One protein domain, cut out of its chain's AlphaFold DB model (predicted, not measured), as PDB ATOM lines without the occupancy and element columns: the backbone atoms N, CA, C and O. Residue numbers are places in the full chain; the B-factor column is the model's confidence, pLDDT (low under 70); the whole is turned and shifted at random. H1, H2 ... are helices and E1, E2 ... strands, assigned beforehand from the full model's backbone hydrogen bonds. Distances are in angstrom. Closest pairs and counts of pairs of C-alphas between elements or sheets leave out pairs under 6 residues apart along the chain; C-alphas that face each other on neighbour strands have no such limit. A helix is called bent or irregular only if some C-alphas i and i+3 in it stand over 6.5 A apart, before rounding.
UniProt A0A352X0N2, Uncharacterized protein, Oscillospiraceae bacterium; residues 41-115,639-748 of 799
ATOM      1  N   LYS A  41      33.155 -66.834  78.257       97.62
ATOM      2  CA  LYS A  41      34.159 -65.890  78.758       97.62
ATOM      3  C   LYS A  41      34.052 -64.591  77.972       97.62
ATOM      4  O   LYS A  41      33.703 -64.608  76.792       97.62
ATOM      5  N   VAL A  42      34.337 -63.463  78.612       97.38
ATOM      6  CA  VAL A  42      34.300 -62.149  77.961       97.38
ATOM      7  C   VAL A  42      35.715 -61.644  77.705       97.38
ATOM      8  O   VAL A  42      36.545 -61.573  78.605       97.38
ATOM      9  N   GLY A  43      35.996 -61.286  76.460       96.00
ATOM     10  CA  GLY A  43      37.235 -60.635  76.060       96.00
ATOM     11  C   GLY A  43      37.020 -59.136  75.925       96.00
ATOM     12  O   GLY A  43      36.086 -58.709  75.252       96.00
ATOM     13  N   MET A  44      37.868 -58.338  76.566       92.69
ATOM     14  CA  MET A  44      37.793 -56.880  76.573       92.69
ATOM     15  C   MET A  44      39.129 -56.269  76.149       92.69
ATOM     16  O   MET A  44      40.192 -56.791  76.489       92.69
ATOM     17  N   GLY A  45      39.093 -55.166  75.405       90.44
ATOM     18  CA  GLY A  45      40.306 -54.490  74.939       90.44
ATOM     19  C   GLY A  45      40.032 -53.137  74.295       90.44
ATOM     20  O   GLY A  45      38.896 -52.821  73.949       90.44
ATOM     21  N   GLU A  46      41.069 -52.321  74.125       88.06
ATOM     22  CA  GLU A  46      40.981 -51.085  73.326       88.06
ATOM     23  C   GLU A  46      41.009 -51.396  71.830       88.06
ATOM     24  O   GLU A  46      40.510 -50.632  71.001       88.06
ATOM     25  N   THR A  47      41.585 -52.548  71.488       91.50
ATOM     26  CA  THR A  47      41.657 -53.069  70.131       91.50
ATOM     27  C   THR A  47      41.000 -54.444  70.028       91.50
ATOM     28  O   THR A  47      40.886 -55.190  71.000       91.50
ATOM     29  N   SER A  48      40.577 -54.798  68.812       93.81
ATOM     30  CA  SER A  48      40.013 -56.120  68.515       93.81
ATOM     31  C   SER A  48      41.018 -57.244  68.812       93.81
ATOM     32  O   SER A  48      40.634 -58.317  69.276       93.81
ATOM     33  N   GLU A  49      42.313 -56.988  68.600       94.75
ATOM     34  CA  GLU A  49      43.390 -57.933  68.908       94.75
ATOM     35  C   GLU A  49      43.497 -58.181  70.418       94.75
ATOM     36  O   GLU A  49      43.509 -59.330  70.844       94.75
ATOM     37  N   GLU A  50      43.478 -57.128  71.239       93.25
ATOM     38  CA  GLU A  50      43.494 -57.257  72.703       93.25
ATOM     39  C   GLU A  50      42.278 -58.020  73.240       93.25
ATOM     40  O   GLU A  50      42.438 -58.916  74.071       93.25
ATOM     41  N   ALA A  51      41.079 -57.701  72.740       93.44
ATOM     42  CA  ALA A  51      39.838 -58.338  73.176       93.44
ATOM     43  C   ALA A  51      39.760 -59.821  72.766       93.44
ATOM     44  O   ALA A  51      39.219 -60.640  73.503       93.44
ATOM     45  N   SER A  52      40.298 -60.191  71.600       96.81
ATOM     46  CA  SER A  52      40.222 -61.567  71.085       96.81
ATOM     47  C   SER A  52      41.366 -62.472  71.544       96.81
ATOM     48  O   SER A  52      41.175 -63.684  71.613       96.81
ATOM     49  N   LYS A  53      42.537 -61.916  71.874       96.12
ATOM     50  CA  LYS A  53      43.768 -62.680  72.120       96.12
ATOM     51  C   LYS A  53      43.597 -63.821  73.123       96.12
ATOM     52  O   LYS A  53      43.844 -64.970  72.778       96.12
ATOM     53  N   GLU A  54      43.163 -63.511  74.342       95.00
ATOM     54  CA  GLU A  54      43.054 -64.510  75.415       95.00
ATOM     55  C   GLU A  54      41.950 -65.538  75.128       95.00
ATOM     56  O   GLU A  54      42.134 -66.727  75.367       95.00
ATOM     57  N   LEU A  55      40.837 -65.100  74.525       97.12
ATOM     58  CA  LEU A  55      39.761 -65.999  74.102       97.12
ATOM     59  C   LEU A  55      40.274 -67.036  73.094       97.12
ATOM     60  O   LEU A  55      40.010 -68.225  73.242       97.12
ATOM     61  N   LEU A  56      41.032 -66.603  72.085       97.25
ATOM     62  CA  LEU A  56      41.569 -67.497  71.060       97.25
ATOM     63  C   LEU A  56      42.692 -68.395  71.602       97.25
ATOM     64  O   LEU A  56      42.723 -69.581  71.274       97.25
ATOM     65  N   GLU A  57      43.586 -67.860  72.441       96.62
ATOM     66  CA  GLU A  57      44.670 -68.620  73.088       96.62
ATOM     67  C   GLU A  57      44.127 -69.747  73.986       96.62
ATOM     68  O   GLU A  57      44.700 -70.836  74.021       96.62
ATOM     69  N   GLU A  58      42.994 -69.523  74.655       96.38
ATOM     70  CA  GLU A  58      42.324 -70.514  75.507       96.38
ATOM     71  C   GLU A  58      41.295 -71.391  74.763       96.38
ATOM     72  O   GLU A  58      40.617 -72.221  75.379       96.38
ATOM     73  N   GLY A  59      41.176 -71.233  73.439       96.31
ATOM     74  CA  GLY A  59      40.350 -72.082  72.577       96.31
ATOM     75  C   GLY A  59      38.849 -71.770  72.580       96.31
ATOM     76  O   GLY A  59      38.049 -72.656  72.277       96.31
ATOM     77  N   TYR A  60      38.441 -70.544  72.917       97.69
ATOM     78  CA  TYR A  60      37.051 -70.099  72.780       97.69
ATOM     79  C   TYR A  60      36.726 -69.742  71.327       97.69
ATOM     80  O   TYR A  60      37.513 -69.118  70.614       97.69
ATOM     81  N   THR A  61      35.505 -70.072  70.911       97.38
ATOM     82  CA  THR A  61      34.900 -69.521  69.696       97.38
ATOM     83  C   THR A  61      34.317 -68.153  70.023       97.38
ATOM     84  O   THR A  61      33.560 -68.025  70.981       97.38
ATOM     85  N   ILE A  62      34.644 -67.127  69.239       97.75
ATOM     86  CA  ILE A  62      34.095 -65.778  69.429       97.75
ATOM     87  C   ILE A  62      32.781 -65.651  68.655       97.75
ATOM     88  O   ILE A  62      32.706 -66.044  67.489       97.75
ATOM     89  N   LEU A  63      31.745 -65.105  69.301       96.44
ATOM     90  CA  LEU A  63      30.470 -64.783  68.662       96.44
ATOM     91  C   LEU A  63      30.700 -63.911  67.422       96.44
ATOM     92  O   LEU A  63      31.411 -62.907  67.486       96.44
ATOM     93  N   ALA A  64      30.077 -64.284  66.306       94.00
ATOM     94  CA  ALA A  64      30.164 -63.549  65.054       94.00
ATOM     95  C   ALA A  64      28.891 -62.737  64.762       94.00
ATOM     96  O   ALA A  64      27.788 -63.115  65.161       94.00
ATOM     97  N   ASP A  65      29.053 -61.620  64.054       89.38
ATOM     98  CA  ASP A  65      27.958 -60.855  63.461       89.38
ATOM     99  C   ASP A  65      27.395 -61.564  62.208       89.38
ATOM    100  O   ASP A  65      27.936 -62.562  61.723       89.38
ATOM    101  N   ASP A  66      26.317 -61.028  61.623       86.12
ATOM    102  CA  ASP A  66      25.712 -61.577  60.394       86.12
ATOM    103  C   ASP A  66      26.665 -61.551  59.169       86.12
ATOM    104  O   ASP A  66      26.352 -62.124  58.124       86.12
ATOM    105  N   LYS A  67      27.820 -60.875  59.264       87.50
ATOM    106  CA  LYS A  67      28.849 -60.787  58.215       87.50
ATOM    107  C   LYS A  67      30.031 -61.733  58.471       87.50
ATOM    108  O   LYS A  67      30.914 -61.812  57.617       87.50
ATOM    109  N   GLY A  68      30.053 -62.446  59.599       88.25
ATOM    110  CA  GLY A  68      31.133 -63.349  59.997       88.25
ATOM    111  C   GLY A  68      32.322 -62.674  60.692       88.25
ATOM    112  O   GLY A  68      33.343 -63.331  60.882       88.25
ATOM    113  N   ASN A  69      32.225 -61.393  61.066       93.12
ATOM    114  CA  ASN A  69      33.238 -60.713  61.885       93.12
ATOM    115  C   ASN A  69      32.961 -60.945  63.371       93.12
ATOM    116  O   ASN A  69      31.826 -61.228  63.742       93.12
ATOM    117  N   TYR A  70      33.960 -60.760  64.236       94.94
ATOM    118  CA  TYR A  70      33.737 -60.788  65.683       94.94
ATOM    119  C   TYR A  70      32.755 -59.701  66.112       94.94
ATOM    120  O   TYR A  70      32.913 -58.528  65.773       94.94
ATOM    121  N   ALA A  71      31.738 -60.129  66.848       93.00
ATOM    122  CA  ALA A  71      30.601 -59.320  67.230       93.00
ATOM    123  C   ALA A  71      30.956 -58.479  68.466       93.00
ATOM    124  O   ALA A  71      31.065 -59.023  69.565       93.00
ATOM    125  N   ASP A  72      31.155 -57.171  68.286       92.19
ATOM    126  CA  ASP A  72      31.403 -56.246  69.397       92.19
ATOM    127  C   ASP A  72      30.085 -55.901  70.096       92.19
ATOM    128  O   ASP A  72      29.203 -55.259  69.524       92.19
ATOM    129  N   LEU A  73      29.942 -56.332  71.350       90.12
ATOM    130  CA  LEU A  73      28.737 -56.090  72.142       90.12
ATOM    131  C   LEU A  73      28.551 -54.608  72.496       90.12
ATOM    132  O   LEU A  73      27.422 -54.186  72.753       90.12
ATOM    133  N   ASN A  74      29.629 -53.820  72.441       86.06
ATOM    134  CA  ASN A  74      29.613 -52.375  72.655       86.06
ATOM    135  C   ASN A  74      29.552 -51.568  71.353       86.06
ATOM    136  O   ASN A  74      29.646 -50.332  71.384       86.06
ATOM    137  N   GLU A  75      29.354 -52.220  70.204       82.25
ATOM    138  CA  GLU A  75      29.154 -51.507  68.949       82.25
ATOM    139  C   GLU A  75      27.901 -50.630  69.055       82.25
ATOM    140  O   GLU A  75      26.795 -51.096  69.314       82.25
ATOM    141  N   GLY A  76      28.076 -49.317  68.893       72.12
ATOM    142  CA  GLY A  76      26.972 -48.383  69.088       72.12
ATOM    143  C   GLY A  76      26.530 -48.251  70.551       72.12
ATOM    144  O   GLY A  76      25.404 -47.834  70.800       72.12
ATOM    145  N   ALA A  77      27.393 -48.536  71.529       71.56
ATOM    146  CA  ALA A  77      27.161 -48.231  72.940       71.56
ATOM    147  C   ALA A  77      27.728 -46.844  73.301       71.56
ATOM    148  O   ALA A  77      28.776 -46.686  73.927       71.56
ATOM    149  N   GLY A  78      27.035 -45.796  72.866       62.81
ATOM    150  CA  GLY A  78      27.264 -44.425  73.302       62.81
ATOM    151  C   GLY A  78      27.914 -43.457  72.310       62.81
ATOM    152  O   GLY A  78      28.458 -43.857  71.281       62.81
ATOM    153  N   ALA A  79      27.883 -42.155  72.625       54.84
ATOM    154  CA  ALA A  79      28.553 -41.103  71.854       54.84
ATOM    155  C   ALA A  79      30.016 -40.893  72.297       54.84
ATOM    156  O   ALA A  79      30.288 -40.725  73.484       54.84
ATOM    157  N   LYS A  80      30.964 -40.822  71.345       56.31
ATOM    158  CA  LYS A  80      32.364 -40.432  71.614       56.31
ATOM    159  C   LYS A  80      32.412 -38.965  72.059       56.31
ATOM    160  O   LYS A  80      32.402 -38.064  71.222       56.31
ATOM    161  N   SER A  81      32.452 -38.718  73.367       58.47
ATOM    162  CA  SER A  81      32.600 -37.378  73.939       58.47
ATOM    163  C   SER A  81      33.962 -37.238  74.621       58.47
ATOM    164  O   SER A  81      34.327 -38.094  75.418       58.47
ATOM    165  N   PRO A  82      34.701 -36.135  74.412       59.28
ATOM    166  CA  PRO A  82      35.940 -35.867  75.148       59.28
ATOM    167  C   PRO A  82      35.721 -35.612  76.652       59.28
ATOM    168  O   PRO A  82      36.688 -35.479  77.396       59.28
ATOM    169  N   LEU A  83      34.466 -35.498  77.100       54.44
ATOM    170  CA  LEU A  83      34.088 -35.267  78.499       54.44
ATOM    171  C   LEU A  83      33.430 -36.490  79.154       54.44
ATOM    172  O   LEU A  83      33.076 -36.421  80.328       54.44
ATOM    173  N   LYS A  84      33.194 -37.564  78.389       56.81
ATOM    174  CA  LYS A  84      32.374 -38.707  78.799       56.81
ATOM    175  C   LYS A  84      32.975 -39.980  78.199       56.81
ATOM    176  O   LYS A  84      32.859 -40.196  76.993       56.81
ATOM    177  N   GLU A  85      33.630 -40.781  79.029       60.25
ATOM    178  CA  GLU A  85      34.056 -42.127  78.644       60.25
ATOM    179  C   GLU A  85      32.806 -43.011  78.571       60.25
ATOM    180  O   GLU A  85      31.983 -43.024  79.490       60.25
ATOM    181  N   GLY A  86      32.604 -43.645  77.418       63.22
ATOM    182  CA  GLY A  86      31.440 -44.477  77.131       63.22
ATOM    183  C   GLY A  86      31.867 -45.900  76.772       63.22
ATOM    184  O   GLY A  86      33.012 -46.085  76.352       63.22
ATOM    185  N   PRO A  87      30.962 -46.888  76.880       68.50
ATOM    186  CA  PRO A  87      31.287 -48.288  76.594       68.50
ATOM    187  C   PRO A  87      31.885 -48.514  75.194       68.50
ATOM    188  O   PRO A  87      32.752 -49.362  75.030       68.50
ATOM    189  N   ASN A  88      31.544 -47.679  74.202       69.94
ATOM    190  CA  ASN A  88      32.143 -47.680  72.856       69.94
ATOM    191  C   ASN A  88      33.668 -47.424  72.781       69.94
ATOM    192  O   ASN A  88      34.223 -47.385  71.677       69.94
ATOM    193  N   GLN A  89      34.338 -47.156  73.903       76.12
ATOM    194  CA  GLN A  89      35.797 -47.047  73.979       76.12
ATOM    195  C   GLN A  89      36.485 -48.399  74.194       76.12
ATOM    196  O   GLN A  89      37.686 -48.500  73.952       76.12
ATOM    197  N   LYS A  90      35.739 -49.423  74.620       84.69
ATOM    198  CA  LYS A  90      36.239 -50.783  74.804       84.69
ATOM    199  C   LYS A  90      35.452 -51.739  73.921       84.69
ATOM    200  O   LYS A  90      34.224 -51.739  73.928       84.69
ATOM    201  N   ILE A  91      36.187 -52.557  73.184       90.31
ATOM    202  CA  ILE A  91      35.642 -53.657  72.398       90.31
ATOM    203  C   ILE A  91      35.367 -54.809  73.355       90.31
ATOM    204  O   ILE A  91      36.249 -55.180  74.134       90.31
ATOM    205  N   VAL A  92      34.157 -55.364  73.286       92.88
ATOM    206  CA  VAL A  92      33.718 -56.459  74.155       92.88
ATOM    207  C   VAL A  92      33.240 -57.628  73.307       92.88
ATOM    208  O   VAL A  92      32.264 -57.526  72.567       92.88
ATOM    209  N   TYR A  93      33.918 -58.764  73.444       96.75
ATOM    210  CA  TYR A  93      33.617 -60.005  72.740       96.75
ATOM    211  C   TYR A  93      33.124 -61.086  73.692       96.75
ATOM    212  O   TYR A  93      33.708 -61.319  74.748       96.75
ATOM    213  N   LEU A  94      32.075 -61.796  73.278       97.62
ATOM    214  CA  LEU A  94      31.613 -63.007  73.948       97.62
ATOM    215  C   LEU A  94      32.269 -64.229  73.302       97.62
ATOM    216  O   LEU A  94      31.981 -64.561  72.150       97.62
ATOM    217  N   GLY A  95      33.142 -64.893  74.051       97.81
ATOM    218  CA  GLY A  95      33.703 -66.191  73.709       97.81
ATOM    219  C   GLY A  95      32.909 -67.326  74.349       97.81
ATOM    220  O   GLY A  95      32.396 -67.186  75.459       97.81
ATOM    221  N   TYR A  96      32.832 -68.470  73.673       98.00
ATOM    222  CA  TYR A  96      32.205 -69.677  74.203       98.00
ATOM    223  C   TYR A  96      32.967 -70.950  73.818       98.00
ATOM    224  O   TYR A  96      33.569 -71.041  72.744       98.00
ATOM    225  N   LYS A  97      32.932 -71.949  74.702       97.44
ATOM    226  CA  LYS A  97      33.387 -73.317  74.422       97.44
ATOM    227  C   LYS A  97      32.193 -74.227  74.194       97.44
ATOM    228  O   LYS A  97      31.085 -73.948  74.650       97.44
ATOM    229  N   THR A  98      32.439 -75.312  73.468       95.69
ATOM    230  CA  THR A  98      31.396 -76.279  73.124       95.69
ATOM    231  C   THR A  98      31.655 -77.637  73.752       95.69
ATOM    232  O   THR A  98      32.806 -78.013  73.965       95.69
ATOM    233  N   THR A  99      30.582 -78.370  74.014       92.56
ATOM    234  CA  THR A  99      30.594 -79.759  74.476       92.56
ATOM    235  C   THR A  99      29.564 -80.568  73.691       92.56
ATOM    236  O   THR A  99      28.592 -80.012  73.179       92.56
ATOM    237  N   ASP A 100      29.791 -81.873  73.582       90.12
ATOM    238  CA  ASP A 100      28.792 -82.836  73.099       90.12
ATOM    239  C   ASP A 100      27.923 -83.378  74.241       90.12
ATOM    240  O   ASP A 100      26.885 -83.992  74.000       90.12
ATOM    241  N   ASP A 101      28.339 -83.142  75.488       85.94
ATOM    242  CA  ASP A 101      27.623 -83.566  76.678       85.94
ATOM    243  C   ASP A 101      26.634 -82.483  77.121       85.94
ATOM    244  O   ASP A 101      27.012 -81.415  77.607       85.94
ATOM    245  N   ALA A 102      25.341 -82.771  76.971       86.38
ATOM    246  CA  ALA A 102      24.272 -81.897  77.436       86.38
ATOM    247  C   ALA A 102      24.361 -81.602  78.945       86.38
ATOM    248  O   ALA A 102      23.865 -80.566  79.378       86.38
ATOM    249  N   SER A 103      24.973 -82.485  79.741       81.19
ATOM    250  CA  SER A 103      25.140 -82.301  81.182       81.19
ATOM    251  C   SER A 103      26.199 -81.288  81.581       81.19
ATOM    252  O   SER A 103      26.049 -80.609  82.596       81.19
ATOM    253  N   ASP A 104      27.204 -81.106  80.733       86.44
ATOM    254  CA  ASP A 104      28.247 -80.109  80.931       86.44
ATOM    255  C   ASP A 104      27.837 -78.719  80.430       86.44
ATOM    256  O   ASP A 104      28.570 -77.742  80.633       86.44
ATOM    257  N   ALA A 105      26.687 -78.607  79.766       92.25
ATOM    258  CA  ALA A 105      26.240 -77.388  79.118       92.25
ATOM    259  C   ALA A 105      25.647 -76.358  80.093       92.25
ATOM    260  O   ALA A 105      24.948 -76.693  81.050       92.25
ATOM    261  N   ILE A 106      25.864 -75.072  79.808       95.69
ATOM    262  CA  ILE A 106      25.080 -73.996  80.413       95.69
ATOM    263  C   ILE A 106      23.666 -73.988  79.836       95.69
ATOM    264  O   ILE A 106      23.426 -74.309  78.669       95.69
ATOM    265  N   THR A 107      22.719 -73.590  80.672       95.06
ATOM    266  CA  THR A 107      21.293 -73.569  80.342       95.06
ATOM    267  C   THR A 107      20.754 -72.155  80.213       95.06
ATOM    268  O   THR A 107      19.696 -71.947  79.610       95.06
ATOM    269  N   ASP A 108      21.462 -71.178  80.783       96.38
ATOM    270  CA  ASP A 108      21.039 -69.789  80.727       96.38
ATOM    271  C   ASP A 108      22.172 -68.769  80.832       96.38
ATOM    272  O   ASP A 108      23.254 -69.056  81.354       96.38
ATOM    273  N   LEU A 109      21.871 -67.560  80.356       97.25
ATOM    274  CA  LEU A 109      22.711 -66.374  80.449       97.25
ATOM    275  C   LEU A 109      21.850 -65.195  80.896       97.25
ATOM    276  O   LEU A 109      20.894 -64.824  80.215       97.25
ATOM    277  N   ALA A 110      22.234 -64.573  82.004       95.44
ATOM    278  CA  ALA A 110      21.520 -63.439  82.565       95.44
ATOM    279  C   ALA A 110      22.484 -62.309  82.912       95.44
ATOM    280  O   ALA A 110      23.657 -62.533  83.204       95.44
ATOM    281  N   VAL A 111      21.983 -61.081  82.903       93.56
ATOM    282  CA  VAL A 111      22.740 -59.894  83.285       93.56
ATOM    283  C   VAL A 111      22.129 -59.223  84.503       93.56
ATOM    284  O   VAL A 111      20.910 -59.193  84.679       93.56
ATOM    285  N   MET A 112      22.979 -58.647  85.346       90.44
ATOM    286  CA  MET A 112      22.546 -57.846  86.485       90.44
ATOM    287  C   MET A 112      23.262 -56.504  86.485       90.44
ATOM    288  O   MET A 112      24.481 -56.420  86.345       90.44
ATOM    289  N   ASN A 113      22.494 -55.441  86.693       85.94
ATOM    290  CA  ASN A 113      23.053 -54.116  86.903       85.94
ATOM    291  C   ASN A 113      23.612 -54.020  88.325       85.94
ATOM    292  O   ASN A 113      22.886 -54.234  89.295       85.94
ATOM    293  N   MET A 114      24.891 -53.676  88.465       86.38
ATOM    294  CA  MET A 114      25.553 -53.707  89.768       86.38
ATOM    295  C   MET A 114      25.252 -52.535  90.704       86.38
ATOM    296  O   MET A 114      25.677 -52.575  91.856       86.38
ATOM    297  N   GLN A 115      24.446 -51.551  90.295       77.94
ATOM    298  CA  GLN A 115      23.992 -50.466  91.177       77.94
ATOM    299  C   GLN A 115      22.894 -50.885  92.182       77.94
ATOM    300  O   GLN A 115      22.081 -50.063  92.604       77.94
ATOM    301  N   THR A 639      22.191 -75.667  91.677       83.38
ATOM    302  CA  THR A 639      22.156 -75.443  90.231       83.38
ATOM    303  C   THR A 639      21.458 -74.138  89.846       83.38
ATOM    304  O   THR A 639      21.553 -73.720  88.701       83.38
ATOM    305  N   ALA A 640      20.759 -73.481  90.779       88.88
ATOM    306  CA  ALA A 640      20.082 -72.202  90.542       88.88
ATOM    307  C   ALA A 640      21.001 -70.975  90.687       88.88
ATOM    308  O   ALA A 640      20.580 -69.847  90.442       88.88
ATOM    309  N   TYR A 641      22.246 -71.174  91.121       94.75
ATOM    310  CA  TYR A 641      23.176 -70.083  91.382       94.75
ATOM    311  C   TYR A 641      23.905 -69.707  90.097       94.75
ATOM    312  O   TYR A 641      24.745 -70.450  89.590       94.75
ATOM    313  N   TYR A 642      23.590 -68.526  89.585       96.50
ATOM    314  CA  TYR A 642      24.258 -67.949  88.433       96.50
ATOM    315  C   TYR A 642      25.672 -67.527  88.837       96.50
ATOM    316  O   TYR A 642      25.841 -66.749  89.775       96.50
ATOM    317  N   SER A 643      26.681 -68.024  88.127       96.88
ATOM    318  CA  SER A 643      28.088 -67.662  88.317       96.88
ATOM    319  C   SER A 643      28.453 -66.492  87.418       96.88
ATOM    320  O   SER A 643      28.109 -66.498  86.232       96.88
ATOM    321  N   ALA A 644      29.173 -65.509  87.958       96.69
ATOM    322  CA  ALA A 644      29.716 -64.418  87.162       96.69
ATOM    323  C   ALA A 644      30.633 -64.990  86.074       96.69
ATOM    324  O   ALA A 644      31.483 -65.840  86.346       96.69
ATOM    325  N   VAL A 645      30.435 -64.541  84.839       97.44
ATOM    326  CA  VAL A 645      31.293 -64.898  83.709       97.44
ATOM    327  C   VAL A 645      32.645 -64.227  83.904       97.44
ATOM    328  O   VAL A 645      32.696 -63.085  84.349       97.44
ATOM    329  N   THR A 646      33.740 -64.920  83.605       96.44
ATOM    330  CA  THR A 646      35.082 -64.349  83.752       96.44
ATOM    331  C   THR A 646      35.477 -63.523  82.531       96.44
ATOM    332  O   THR A 646      34.866 -63.605  81.459       96.44
ATOM    333  N   CYS A 647      36.509 -62.703  82.683       94.50
ATOM    334  CA  CYS A 647      37.068 -61.890  81.622       94.50
ATOM    335  C   CYS A 647      38.586 -61.770  81.716       94.50
ATOM    336  O   CYS A 647      39.190 -62.101  82.730       94.50
ATOM    337  N   ASN A 648      39.201 -61.253  80.657       92.25
ATOM    338  CA  ASN A 648      40.647 -61.035  80.554       92.25
ATOM    339  C   ASN A 648      41.149 -59.785  81.317       92.25
ATOM    340  O   ASN A 648      42.189 -59.223  80.953       92.25
ATOM    341  N   ARG A 649      40.424 -59.320  82.349       87.69
ATOM    342  CA  ARG A 649      40.827 -58.155  83.152       87.69
ATOM    343  C   ARG A 649      42.136 -58.460  83.883       87.69
ATOM    344  O   ARG A 649      42.315 -59.540  84.438       87.69
ATOM    345  N   LYS A 650      43.057 -57.498  83.870       82.38
ATOM    346  CA  LYS A 650      44.376 -57.585  84.516       82.38
ATOM    347  C   LYS A 650      44.620 -56.329  85.340       82.38
ATOM    348  O   LYS A 650      43.959 -55.311  85.130       82.38
ATOM    349  N   ASP A 651      45.584 -56.396  86.254       79.88
ATOM    350  CA  ASP A 651      46.110 -55.195  86.902       79.88
ATOM    351  C   ASP A 651      46.617 -54.235  85.819       79.88
ATOM    352  O   ASP A 651      47.566 -54.550  85.099       79.88
ATOM    353  N   GLY A 652      45.961 -53.083  85.680       68.44
ATOM    354  CA  GLY A 652      46.422 -52.035  84.777       68.44
ATOM    355  C   GLY A 652      47.612 -51.260  85.342       68.44
ATOM    356  O   GLY A 652      48.032 -51.444  86.492       68.44
ATOM    357  N   ASP A 653      48.150 -50.354  84.533       71.62
ATOM    358  CA  ASP A 653      49.306 -49.542  84.914       71.62
ATOM    359  C   ASP A 653      48.919 -48.407  85.877       71.62
ATOM    360  O   ASP A 653      49.736 -47.979  86.703       71.62
ATOM    361  N   SER A 654      47.666 -47.942  85.826       71.56
ATOM    362  CA  SER A 654      47.160 -46.857  86.671       71.56
ATOM    363  C   SER A 654      46.606 -47.334  88.022       71.56
ATOM    364  O   SER A 654      46.112 -48.451  88.176       71.56
ATOM    365  N   ASP A 655      46.627 -46.452  89.028       73.25
ATOM    366  CA  ASP A 655      46.036 -46.737  90.348       73.25
ATOM    367  C   ASP A 655      44.520 -46.982  90.277       73.25
ATOM    368  O   ASP A 655      43.966 -47.721  91.095       73.25
ATOM    369  N   VAL A 656      43.846 -46.372  89.296       69.19
ATOM    370  CA  VAL A 656      42.412 -46.568  89.052       69.19
ATOM    371  C   VAL A 656      42.164 -47.984  88.548       69.19
ATOM    372  O   VAL A 656      41.364 -48.690  89.145       69.19
ATOM    373  N   GLU A 657      42.896 -48.442  87.534       71.75
ATOM    374  CA  GLU A 657      42.745 -49.803  87.003       71.75
ATOM    375  C   GLU A 657      43.071 -50.871  88.052       71.75
ATOM    376  O   GLU A 657      42.331 -51.840  88.180       71.75
ATOM    377  N   LYS A 658      44.114 -50.669  88.870       78.75
ATOM    378  CA  LYS A 658      44.431 -51.567  89.998       78.75
ATOM    379  C   LYS A 658      43.314 -51.609  91.035       78.75
ATOM    380  O   LYS A 658      42.981 -52.668  91.561       78.75
ATOM    381  N   THR A 659      42.729 -50.453  91.349       78.50
ATOM    382  CA  THR A 659      41.602 -50.370  92.288       78.50
ATOM    383  C   THR A 659      40.369 -51.065  91.714       78.50
ATOM    384  O   THR A 659      39.734 -51.848  92.417       78.50
ATOM    385  N   ASN A 660      40.072 -50.843  90.432       76.25
ATOM    386  CA  ASN A 660      38.954 -51.468  89.732       76.25
ATOM    387  C   ASN A 660      39.130 -52.987  89.679       76.25
ATOM    388  O   ASN A 660      38.220 -53.712  90.068       76.25
ATOM    389  N   HIS A 661      40.313 -53.477  89.300       83.38
ATOM    390  CA  HIS A 661      40.620 -54.905  89.292       83.38
ATOM    391  C   HIS A 661      40.517 -55.518  90.696       83.38
ATOM    392  O   HIS A 661      39.933 -56.581  90.855       83.38
ATOM    393  N   LYS A 662      40.959 -54.829  91.756       85.88
ATOM    394  CA  LYS A 662      40.795 -55.321  93.136       85.88
ATOM    395  C   LYS A 662      39.326 -55.466  93.563       85.88
ATOM    396  O   LYS A 662      39.020 -56.319  94.394       85.88
ATOM    397  N   ILE A 663      38.437 -54.619  93.048       84.62
ATOM    398  CA  ILE A 663      37.010 -54.613  93.406       84.62
ATOM    399  C   ILE A 663      36.212 -55.595  92.539       84.62
ATOM    400  O   ILE A 663      35.377 -56.335  93.057       84.62
ATOM    401  N   LEU A 664      36.451 -55.587  91.228       85.06
ATOM    402  CA  LEU A 664      35.706 -56.371  90.240       85.06
ATOM    403  C   LEU A 664      36.312 -57.752  89.986       85.06
ATOM    404  O   LEU A 664      35.621 -58.631  89.471       85.06
ATOM    405  N   LEU A 665      37.579 -57.947  90.356       89.94
ATOM    406  CA  LEU A 665      38.378 -59.133  90.056       89.94
ATOM    407  C   LEU A 665      38.376 -59.403  88.549       89.94
ATOM    408  O   LEU A 665      38.472 -58.471  87.758       89.94
ATOM    409  N   ASP A 666      38.233 -60.649  88.132       91.81
ATOM    410  CA  ASP A 666      38.127 -61.084  86.743       91.81
ATOM    411  C   ASP A 666      36.666 -61.229  86.283       91.81
ATOM    412  O   ASP A 666      36.394 -61.907  85.300       91.81
ATOM    413  N   ARG A 667      35.694 -60.596  86.955       93.31
ATOM    414  CA  ARG A 667      34.258 -60.764  86.656       93.31
ATOM    415  C   ARG A 667      33.810 -59.842  85.524       93.31
ATOM    416  O   ARG A 667      34.045 -58.635  85.580       93.31
ATOM    417  N   ALA A 668      33.177 -60.401  84.505       91.88
ATOM    418  CA  ALA A 668      32.847 -59.729  83.262       91.88
ATOM    419  C   ALA A 668      31.830 -58.605  83.465       91.88
ATOM    420  O   ALA A 668      30.729 -58.827  83.968       91.88
ATOM    421  N   ASP A 669      32.200 -57.419  82.994       90.06
ATOM    422  CA  ASP A 669      31.299 -56.303  82.758       90.06
ATOM    423  C   ASP A 669      31.119 -56.136  81.250       90.06
ATOM    424  O   ASP A 669      32.084 -55.892  80.528       90.06
ATOM    425  N   LEU A 670      29.883 -56.233  80.766       88.69
ATOM    426  CA  LEU A 670      29.608 -56.052  79.344       88.69
ATOM    427  C   LEU A 670      29.839 -54.612  78.867       88.69
ATOM    428  O   LEU A 670      30.017 -54.411  77.673       88.69
ATOM    429  N   ASN A 671      29.929 -53.635  79.774       81.00
ATOM    430  CA  ASN A 671      30.258 -52.249  79.440       81.00
ATOM    431  C   ASN A 671      31.773 -51.973  79.373       81.00
ATOM    432  O   ASN A 671      32.178 -50.832  79.144       81.00
ATOM    433  N   GLY A 672      32.621 -52.995  79.523       76.06
ATOM    434  CA  GLY A 672      34.061 -52.858  79.319       76.06
ATOM    435  C   GLY A 672      34.803 -52.143  80.448       76.06
ATOM    436  O   GLY A 672      35.854 -51.565  80.189       76.06
ATOM    437  N   ASP A 673      34.265 -52.124  81.671       76.69
ATOM    438  CA  ASP A 673      34.762 -51.334  82.810       76.69
ATOM    439  C   ASP A 673      34.646 -49.819  82.618       76.69
ATOM    440  O   ASP A 673      35.258 -49.036  83.352       76.69
ATOM    441  N   VAL A 674      33.851 -49.396  81.630       66.25
ATOM    442  CA  VAL A 674      33.658 -47.993  81.284       66.25
ATOM    443  C   VAL A 674      32.239 -47.549  81.624       66.25
ATOM    444  O   VAL A 674      31.246 -48.114  81.169       66.25
ATOM    445  N   GLY A 675      32.138 -46.449  82.373       59.47
ATOM    446  CA  GLY A 675      30.875 -45.766  82.660       59.47
ATOM    447  C   GLY A 675      30.307 -46.033  84.056       59.47
ATOM    448  O   GLY A 675      30.785 -46.882  84.795       59.47
ATOM    449  N   GLN A 676      29.269 -45.267  84.430       58.44
ATOM    450  CA  GLN A 676      28.695 -45.175  85.792       58.44
ATOM    451  C   GLN A 676      28.097 -46.470  86.371       58.44
ATOM    452  O   GLN A 676      27.640 -46.475  87.519       58.44
ATOM    453  N   GLN A 677      28.029 -47.533  85.571       64.50
ATOM    454  CA  GLN A 677      27.370 -48.794  85.889       64.50
ATOM    455  C   GLN A 677      28.036 -49.907  85.089       64.50
ATOM    456  O   GLN A 677      28.168 -49.774  83.873       64.50
ATOM    457  N   TRP A 678      28.353 -51.020  85.742       78.44
ATOM    458  CA  TRP A 678      28.694 -52.265  85.055       78.44
ATOM    459  C   TRP A 678      27.482 -53.191  84.998       78.44
ATOM    460  O   TRP A 678      26.697 -53.312  85.953       78.44
ATOM    461  N   LEU A 679      27.344 -53.824  83.839       86.75
ATOM    462  CA  LEU A 679      26.350 -54.829  83.521       86.75
ATOM    463  C   LEU A 679      27.038 -56.187  83.585       86.75
ATOM    464  O   LEU A 679      27.633 -56.654  82.614       86.75
ATOM    465  N   ALA A 680      26.984 -56.801  84.761       92.75
ATOM    466  CA  ALA A 680      27.668 -58.060  84.976       92.75
ATOM    467  C   ALA A 680      26.928 -59.194  84.268       92.75
ATOM    468  O   ALA A 680      25.715 -59.341  84.444       92.75
ATOM    469  N   LEU A 681      27.665 -59.988  83.491       96.31
ATOM    470  CA  LEU A 681      27.151 -61.188  82.841       96.31
ATOM    471  C   LEU A 681      27.319 -62.390  83.764       96.31
ATOM    472  O   LEU A 681      28.385 -62.606  84.340       96.31
ATOM    473  N   TYR A 682      26.277 -63.203  83.843       97.50
ATOM    474  CA  TYR A 682      26.278 -64.458  84.562       97.50
ATOM    475  C   TYR A 682      25.812 -65.604  83.669       97.50
ATOM    476  O   TYR A 682      25.020 -65.419  82.744       97.50
ATOM    477  N   SER A 683      26.273 -66.805  83.996       97.12
ATOM    478  CA  SER A 683      25.837 -68.054  83.380       97.12
ATOM    479  C   SER A 683      25.417 -69.054  84.448       97.12
ATOM    480  O   SER A 683      25.874 -68.983  85.591       97.12
ATOM    481  N   VAL A 684      24.539 -69.986  84.090       95.12
ATOM    482  CA  VAL A 684      24.080 -71.037  85.006       95.12
ATOM    483  C   VAL A 684      23.994 -72.380  84.293       95.12
ATOM    484  O   VAL A 684      23.671 -72.450  83.104       95.12
ATOM    485  N   LYS A 685      24.261 -73.451  85.043       90.94
ATOM    486  CA  LYS A 685      24.014 -74.844  84.654       90.94
ATOM    487  C   LYS A 685      22.856 -75.369  85.495       90.94
ATOM    488  O   LYS A 685      23.065 -76.020  86.516       90.94
ATOM    489  N   TYR A 686      21.637 -74.985  85.128       85.38
ATOM    490  CA  TYR A 686      20.450 -75.350  85.887       85.38
ATOM    491  C   TYR A 686      20.022 -76.774  85.532       85.38
ATOM    492  O   TYR A 686      19.723 -77.038  84.374       85.38
ATOM    493  N   VAL A 687      19.921 -77.677  86.513       73.56
ATOM    494  CA  VAL A 687      19.627 -79.112  86.269       73.56
ATOM    495  C   VAL A 687      18.324 -79.353  85.504       73.56
ATOM    496  O   VAL A 687      18.185 -80.308  84.746       73.56
ATOM    497  N   ASN A 688      17.338 -78.480  85.711       76.44
ATOM    498  CA  ASN A 688      16.042 -78.563  85.040       76.44
ATOM    499  C   ASN A 688      15.966 -77.661  83.799       76.44
ATOM    500  O   ASN A 688      14.917 -77.581  83.154       76.44
ATOM    501  N   GLY A 689      17.049 -76.944  83.499       83.75
ATOM    502  CA  GLY A 689      17.189 -76.100  82.328       83.75
ATOM    503  C   GLY A 689      17.484 -76.926  81.080       83.75
ATOM    504  O   GLY A 689      17.998 -78.038  81.140       83.75
ATOM    505  N   LEU A 690      17.136 -76.369  79.925       90.62
ATOM    506  CA  LEU A 690      17.481 -76.965  78.638       90.62
ATOM    507  C   LEU A 690      18.836 -76.399  78.185       90.62
ATOM    508  O   LEU A 690      19.032 -75.183  78.293       90.62
ATOM    509  N   PRO A 691      19.756 -77.236  77.679       93.44
ATOM    510  CA  PRO A 691      21.107 -76.812  77.336       93.44
ATOM    511  C   PRO A 691      21.079 -75.857  76.139       93.44
ATOM    512  O   PRO A 691      20.278 -76.024  75.212       93.44
ATOM    513  N   ILE A 692      21.947 -74.844  76.149       95.50
ATOM    514  CA  ILE A 692      22.046 -73.877  75.050       95.50
ATOM    515  C   ILE A 692      22.768 -74.521  73.860       95.50
ATOM    516  O   ILE A 692      23.877 -75.034  74.006       95.50
ATOM    517  N   LEU A 693      22.161 -74.458  72.672       95.19
ATOM    518  CA  LEU A 693      22.752 -74.957  71.428       95.19
ATOM    519  C   LEU A 693      23.879 -74.024  70.961       95.19
ATOM    520  O   LEU A 693      23.675 -72.814  70.834       95.19
ATOM    521  N   ALA A 694      25.055 -74.578  70.671       94.38
ATOM    522  CA  ALA A 694      26.248 -73.805  70.328       94.38
ATOM    523  C   ALA A 694      26.104 -73.013  69.019       94.38
ATOM    524  O   ALA A 694      26.542 -71.871  68.933       94.38
ATOM    525  N   ASP A 695      25.441 -73.590  68.017       92.19
ATOM    526  CA  ASP A 695      25.195 -72.966  66.711       92.19
ATOM    527  C   ASP A 695      24.044 -71.944  66.725       92.19
ATOM    528  O   ASP A 695      23.709 -71.358  65.693       92.19
ATOM    529  N   SER A 696      23.429 -71.724  67.891       93.94
ATOM    530  CA  SER A 696      22.262 -70.860  68.034       93.94
ATOM    531  C   SER A 696      22.574 -69.460  68.548       93.94
ATOM    532  O   SER A 696      21.682 -68.620  68.545       93.94
ATOM    533  N   LEU A 697      23.792 -69.161  69.002       94.56
ATOM    534  CA  LEU A 697      24.084 -67.796  69.435       94.56
ATOM    535  C   LEU A 697      23.945 -66.826  68.263       94.56
ATOM    536  O   LEU A 697      24.580 -66.990  67.220       94.56
ATOM    537  N   LYS A 698      23.122 -65.794  68.445       93.75
ATOM    538  CA  LYS A 698      22.869 -64.793  67.414       93.75
ATOM    539  C   LYS A 698      22.882 -63.384  67.983       93.75
ATOM    540  O   LYS A 698      22.036 -63.035  68.807       93.75
ATOM    541  N   LEU A 699      23.803 -62.563  67.479       91.94
ATOM    542  CA  LEU A 699      23.772 -61.122  67.690       91.94
ATOM    543  C   LEU A 699      22.655 -60.501  66.844       91.94
ATOM    544  O   LEU A 699      22.456 -60.854  65.681       91.94
ATOM    545  N   LYS A 700      21.952 -59.532  67.418       88.88
ATOM    546  CA  LYS A 700      21.073 -58.631  66.686       88.88
ATOM    547  C   LYS A 700      21.345 -57.188  67.094       88.88
ATOM    548  O   LYS A 700      21.294 -56.865  68.278       88.88
ATOM    549  N   LEU A 701      21.554 -56.339  66.091       86.31
ATOM    550  CA  LEU A 701      21.713 -54.894  66.239       86.31
ATOM    551  C   LEU A 701      20.444 -54.156  65.775       86.31
ATOM    552  O   LEU A 701      19.803 -54.552  64.798       86.31
ATOM    553  N   GLY A 702      20.101 -53.055  66.443       77.19
ATOM    554  CA  GLY A 702      19.052 -52.121  66.012       77.19
ATOM    555  C   GLY A 702      17.612 -52.523  66.377       77.19
ATOM    556  O   GLY A 702      17.368 -53.355  67.250       77.19
ATOM    557  N   LYS A 703      16.615 -51.915  65.707       67.06
ATOM    558  CA  LYS A 703      15.182 -52.189  65.955       67.06
ATOM    559  C   LYS A 703      14.733 -53.570  65.486       67.06
ATOM    560  O   LYS A 703      15.003 -53.990  64.363       67.06
ATOM    561  N   GLY A 704      13.857 -54.188  66.274       61.62
ATOM    562  CA  GLY A 704      12.953 -55.257  65.841       61.62
ATOM    563  C   GLY A 704      12.805 -56.362  66.883       61.62
ATOM    564  O   GLY A 704      13.669 -56.521  67.733       61.62
ATOM    565  N   GLY A 705      11.732 -57.155  66.792       68.88
ATOM    566  CA  GLY A 705      11.491 -58.299  67.689       68.88
ATOM    567  C   GLY A 705      12.529 -59.417  67.545       68.88
ATOM    568  O   GLY A 705      13.426 -59.319  66.710       68.88
ATOM    569  N   ALA A 706      12.423 -60.480  68.337       82.62
ATOM    570  CA  ALA A 706      13.355 -61.606  68.268       82.62
ATOM    571  C   ALA A 706      13.541 -62.133  66.822       82.62
ATOM    572  O   ALA A 706      12.582 -62.099  66.039       82.62
ATOM    573  N   PRO A 707      14.753 -62.575  66.423       87.50
ATOM    574  CA  PRO A 707      14.950 -63.230  65.133       87.50
ATOM    575  C   PRO A 707      14.001 -64.425  64.968       87.50
ATOM    576  O   PRO A 707      13.579 -65.036  65.949       87.50
ATOM    577  N   GLU A 708      13.667 -64.783  63.729       88.06
ATOM    578  CA  GLU A 708      12.744 -65.893  63.473       88.06
ATOM    579  C   GLU A 708      13.230 -67.195  64.138       88.06
ATOM    580  O   GLU A 708      14.383 -67.610  63.989       88.06
ATOM    581  N   GLY A 709      12.340 -67.831  64.905       86.81
ATOM    582  CA  GLY A 709      12.641 -69.050  65.653       86.81
ATOM    583  C   GLY A 709      13.437 -68.846  66.946       86.81
ATOM    584  O   GLY A 709      13.895 -69.839  67.505       86.81
ATOM    585  N   TYR A 710      13.609 -67.606  67.416       91.06
ATOM    586  CA  TYR A 710      14.191 -67.279  68.719       91.06
ATOM    587  C   TYR A 710      13.133 -66.700  69.659       91.06
ATOM    588  O   TYR A 710      12.370 -65.814  69.283       91.06
ATOM    589  N   SER A 711      13.114 -67.188  70.896       84.31
ATOM    590  CA  SER A 711      12.239 -66.707  71.977       84.31
ATOM    591  C   SER A 711      13.005 -66.377  73.256       84.31
ATOM    592  O   SER A 711      12.409 -65.927  74.226       84.31
ATOM    593  N   THR A 712      14.309 -66.640  73.270       91.62
ATOM    594  CA  THR A 712      15.162 -66.575  74.452       91.62
ATOM    595  C   THR A 712      16.477 -65.908  74.068       91.62
ATOM    596  O   THR A 712      16.902 -65.940  72.909       91.62
ATOM    597  N   GLY A 713      17.102 -65.259  75.035       93.62
ATOM    598  CA  GLY A 713      18.344 -64.529  74.873       93.62
ATOM    599  C   GLY A 713      18.846 -64.071  76.229       93.62
ATOM    600  O   GLY A 713      18.230 -64.380  77.248       93.62
ATOM    601  N   ILE A 714      19.952 -63.332  76.233       94.81
ATOM    602  CA  ILE A 714      20.480 -62.746  77.463       94.81
ATOM    603  C   ILE A 714      19.417 -61.807  78.031       94.81
ATOM    604  O   ILE A 714      18.986 -60.873  77.356       94.81
ATOM    605  N   HIS A 715      18.980 -62.067  79.255       92.56
ATOM    606  CA  HIS A 715      17.897 -61.343  79.918       92.56
ATOM    607  C   HIS A 715      18.378 -60.770  81.252       92.56
ATOM    608  O   HIS A 715      19.461 -61.103  81.728       92.56
ATOM    609  N   MET A 716      17.601 -59.879  81.862       89.25
ATOM    610  CA  MET A 716      17.916 -59.374  83.199       89.25
ATOM    611  C   MET A 716      17.299 -60.272  84.276       89.25
ATOM    612  O   MET A 716      16.240 -60.861  84.063       89.25
ATOM    613  N   PHE A 717      17.938 -60.380  85.445       90.31
ATOM    614  CA  PHE A 717      17.384 -61.157  86.561       90.31
ATOM    615  C   PHE A 717      15.940 -60.756  86.876       90.31
ATOM    616  O   PHE A 717      15.637 -59.580  87.100       90.31
ATOM    617  N   GLY A 718      15.058 -61.756  86.927       84.25
ATOM    618  CA  GLY A 718      13.636 -61.572  87.193       84.25
ATOM    619  C   GLY A 718      12.797 -61.056  86.026       84.25
ATOM    620  O   GLY A 718      11.638 -60.711  86.256       84.25
ATOM    621  N   ASP A 719      13.370 -60.980  84.826       84.44
ATOM    622  CA  ASP A 719      12.665 -60.728  83.572       84.44
ATOM    623  C   ASP A 719      12.925 -61.893  82.606       84.44
ATOM    624  O   ASP A 719      14.028 -62.429  82.560       84.44
ATOM    625  N   GLU A 720      11.911 -62.291  81.846       85.06
ATOM    626  CA  GLU A 720      12.035 -63.295  80.780       85.06
ATOM    627  C   GLU A 720      12.336 -62.639  79.423       85.06
ATOM    628  O   GLU A 720      12.740 -63.309  78.470       85.06
ATOM    629  N   ALA A 721      12.122 -61.325  79.312       86.94
ATOM    630  CA  ALA A 721      12.395 -60.579  78.100       86.94
ATOM    631  C   ALA A 721      13.903 -60.438  77.864       86.94
ATOM    632  O   ALA A 721      14.684 -60.140  78.769       86.94
ATOM    633  N   VAL A 722      14.310 -60.600  76.602       88.31
ATOM    634  CA  VAL A 722      15.701 -60.390  76.189       88.31
ATOM    635  C   VAL A 722      16.087 -58.935  76.438       88.31
ATOM    636  O   VAL A 722      15.427 -58.008  75.958       88.31
ATOM    637  N   GLN A 723      17.173 -58.747  77.178       87.06
ATOM    638  CA  GLN A 723      17.683 -57.446  77.563       87.06
ATOM    639  C   GLN A 723      18.433 -56.819  76.388       87.06
ATOM    640  O   GLN A 723      19.282 -57.449  75.755       87.06
ATOM    641  N   ASN A 724      18.150 -55.545  76.128       84.94
ATOM    642  CA  ASN A 724      19.029 -54.729  75.306       84.94
ATOM    643  C   ASN A 724      20.274 -54.387  76.135       84.94
ATOM    644  O   ASN A 724      20.195 -53.656  77.127       84.94
ATOM    645  N   LEU A 725      21.414 -54.939  75.732       85.00
ATOM    646  CA  LEU A 725      22.693 -54.810  76.425       85.00
ATOM    647  C   LEU A 725      23.239 -53.373  76.380       85.00
ATOM    648  O   LEU A 725      24.129 -53.045  77.153       85.00
ATOM    649  N   THR A 726      22.652 -52.499  75.549       77.00
ATOM    650  CA  THR A 726      23.012 -51.080  75.412       77.00
ATOM    651  C   THR A 726      21.868 -50.109  75.775       77.00
ATOM    652  O   THR A 726      21.934 -48.935  75.415       77.00
ATOM    653  N   ASP A 727      20.800 -50.558  76.455       68.69
ATOM    654  CA  ASP A 727      19.562 -49.772  76.681       68.69
ATOM    655  C   ASP A 727      19.683 -48.555  77.615       68.69
ATOM    656  O   ASP A 727      20.031 -48.651  78.792       68.69
ATOM    657  N   GLU A 728      19.201 -47.411  77.138       52.50
ATOM    658  CA  GLU A 728      19.070 -46.177  77.911       52.50
ATOM    659  C   GLU A 728      18.144 -46.312  79.139       52.50
ATOM    660  O   GLU A 728      18.411 -45.707  80.183       52.50
ATOM    661  N   LYS A 729      17.088 -47.144  79.078       47.44
ATOM    662  CA  LYS A 729      16.105 -47.308  80.174       47.44
ATOM    663  C   LYS A 729      16.587 -48.159  81.346       47.44
ATOM    664  O   LYS A 729      16.030 -48.033  82.437       47.44
ATOM    665  N   SER A 730      17.651 -48.938  81.176       51.19
ATOM    666  CA  SER A 730      18.412 -49.516  82.296       51.19
ATOM    667  C   SER A 730      19.247 -48.475  83.056       51.19
ATOM    668  O   SER A 730      19.867 -48.816  84.062       51.19
ATOM    669  N   GLY A 731      19.228 -47.206  82.623       50.56
ATOM    670  CA  GLY A 731      20.027 -46.118  83.182       50.56
ATOM    671  C   GLY A 731      21.321 -45.838  82.408       50.56
ATOM    672  O   GLY A 731      22.122 -45.017  82.858       50.56
ATOM    673  N   TYR A 732      21.539 -46.467  81.245       53.44
ATOM    674  CA  TYR A 732      22.723 -46.260  80.406       53.44
ATOM    675  C   TYR A 732      22.541 -45.026  79.514       53.44
ATOM    676  O   TYR A 732      22.222 -45.123  78.336       53.44
ATOM    677  N   SER A 733      22.713 -43.822  80.055       44.31
ATOM    678  CA  SER A 733      22.600 -42.590  79.260       44.31
ATOM    679  C   SER A 733      23.705 -42.480  78.204       44.31
ATOM    680  O   SER A 733      24.625 -41.702  78.432       44.31
ATOM    681  N   TYR A 734      23.656 -43.174  77.057       49.25
ATOM    682  CA  TYR A 734      24.516 -42.795  75.930       49.25
ATOM    683  C   TYR A 734      24.020 -43.007  74.489       49.25
ATOM    684  O   TYR A 734      24.709 -42.438  73.653       49.25
ATOM    685  N   ASN A 735      22.920 -43.695  74.136       44.78
ATOM    686  CA  ASN A 735      22.494 -43.778  72.715       44.78
ATOM    687  C   ASN A 735      20.974 -43.852  72.455       44.78
ATOM    688  O   ASN A 735      20.185 -44.042  73.371       44.78
ATOM    689  N   ASP A 736      20.611 -43.629  71.182       50.38
ATOM    690  CA  ASP A 736      19.257 -43.472  70.625       50.38
ATOM    691  C   ASP A 736      18.302 -44.614  71.054       50.38
ATOM    692  O   ASP A 736      18.624 -45.778  70.802       50.38
ATOM    693  N   PRO A 737      17.094 -44.334  71.598       45.81
ATOM    694  CA  PRO A 737      16.075 -45.328  72.004       45.81
ATOM    695  C   PRO A 737      15.531 -46.213  70.862       45.81
ATOM    696  O   PRO A 737      14.534 -46.925  71.004       45.81
ATOM    697  N   ASN A 738      16.162 -46.128  69.701       49.38
ATOM    698  CA  ASN A 738      15.826 -46.771  68.458       49.38
ATOM    699  C   ASN A 738      16.895 -47.782  68.009       49.38
ATOM    700  O   ASN A 738      16.678 -48.422  66.988       49.38
ATOM    701  N   GLU A 739      18.004 -47.960  68.729       67.50
ATOM    702  CA  GLU A 739      19.071 -48.912  68.391       67.50
ATOM    703  C   GLU A 739      19.540 -49.669  69.648       67.50
ATOM    704  O   GLU A 739      19.579 -49.104  70.739       67.50
ATOM    705  N   GLY A 740      19.830 -50.969  69.531       76.31
ATOM    706  CA  GLY A 740      20.204 -51.803  70.676       76.31
ATOM    707  C   GLY A 740      20.960 -53.069  70.293       76.31
ATOM    708  O   GLY A 740      20.815 -53.545  69.164       76.31
ATOM    709  N   THR A 741      21.732 -53.605  71.234       86.81
ATOM    710  CA  THR A 741      22.484 -54.860  71.092       86.81
ATOM    711  C   THR A 741      21.777 -55.961  71.867       86.81
ATOM    712  O   THR A 741      21.555 -55.850  73.070       86.81
ATOM    713  N   TYR A 742      21.443 -57.053  71.186       90.06
ATOM    714  CA  TYR A 742      20.773 -58.204  71.781       90.06
ATOM    715  C   TYR A 742      21.501 -59.484  71.401       90.06
ATOM    716  O   TYR A 742      21.872 -59.666  70.242       90.06
ATOM    717  N   VAL A 743      21.631 -60.407  72.349       93.75
ATOM    718  CA  VAL A 743      22.153 -61.751  72.088       93.75
ATOM    719  C   VAL A 743      21.039 -62.753  72.338       93.75
ATOM    720  O   VAL A 743      20.528 -62.865  73.451       93.75
ATOM    721  N   PHE A 744      20.659 -63.471  71.288       95.50
ATOM    722  CA  PHE A 744      19.657 -64.527  71.328       95.50
ATOM    723  C   PHE A 744      20.328 -65.896  71.311       95.50
ATOM    724  O   PHE A 744      21.414 -66.056  70.757       95.50
ATOM    725  N   PHE A 745      19.654 -66.886  71.882       95.62
ATOM    726  CA  PHE A 745      20.062 -68.282  71.789       95.62
ATOM    727  C   PHE A 745      18.840 -69.197  71.794       95.62
ATOM    728  O   PHE A 745      17.748 -68.822  72.228       95.62
ATOM    729  N   LYS A 746      19.020 -70.414  71.287       94.94
ATOM    730  CA  LYS A 746      18.039 -71.491  71.382       94.94
ATOM    731  C   LYS A 746      18.527 -72.500  72.402       94.94
ATOM    732  O   LYS A 746      19.713 -72.817  72.477       94.94
ATOM    733  N   ARG A 747      17.582 -73.028  73.161       93.25
ATOM    734  CA  ARG A 747      17.816 -74.201  73.992       93.25
ATOM    735  C   ARG A 747      17.376 -75.439  73.221       93.25
ATOM    736  O   ARG A 747      16.526 -75.338  72.330       93.25
ATOM    737  N   ASP A 748      17.961 -76.586  73.536       90.69
ATOM    738  CA  ASP A 748      17.492 -77.849  72.971       90.69
ATOM    739  C   ASP A 748      16.009 -78.071  73.317       90.69
ATOM    740  O   ASP A 748      15.512 -77.596  74.335       90.69
TER     741      ASP A 748
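Overview. This is residues 41 to 115 and 639 to 748 of the 799 residues of an uncharacterized protein of Oscillospiraceae bacterium (UniProt A0A352X0N2). This body has little regular structure: three small antiparallel sheets, E3 E5 E4, E1 E2 and E6 E7, form a loose, incomplete ring amid long loops. H1 packs on E1 E2, and H2 lies far out. The 185 printed residues, 58 in named elements (E1 H1 E2 E3 E4 H2 E5 E6 E7), are mixed and compact, radius of gyration of the C-alphas 15.8 A, spanning 45 by 35 by 32 A.

Arrangement. E5, residues 679 to 684, is antiparallel to E3, residues 108 to 113 (N 110 and O 682, 3.0 A), and to E4, residues 642 to 644 (N 643 and O 683, 2.8 A). E1, residues 41 to 45, is antiparallel to E2, residues 91 to 99 (N 43 and O 93, 2.9 A). The closest C-alphas of E1 and irregular H1, residues 48 to 57 (C-alphas 51 and 54, 7.3 A), are Met 44 and Ala 51, 4.2 A. E6, residues 698 to 701, and E7, residues 741 to 745, form a hairpin (N 700 and O 742, 2.8 A). H2, residues 655 to 664, is apart from E1; every O i to N i+4 pair is within hydrogen-bond range in H2, 4 of 6 in H1.

Along the chain. E2 spans 26.7 A. E1 begins at C-alpha 41 (34.159, -65.890, 78.758); E7 ends at C-alpha 745 (20.062, -68.282, 71.789).

Size, cuts and confidence. Residues 116 to 638 are not printed; C-alphas 115 and 639 are 25.1 A apart. Links H1 to E2, H2 to E5, E5 to E6 and E6 to E7 are long. Residues under pLDDT 70 include 78 to 88 and 727 to 739.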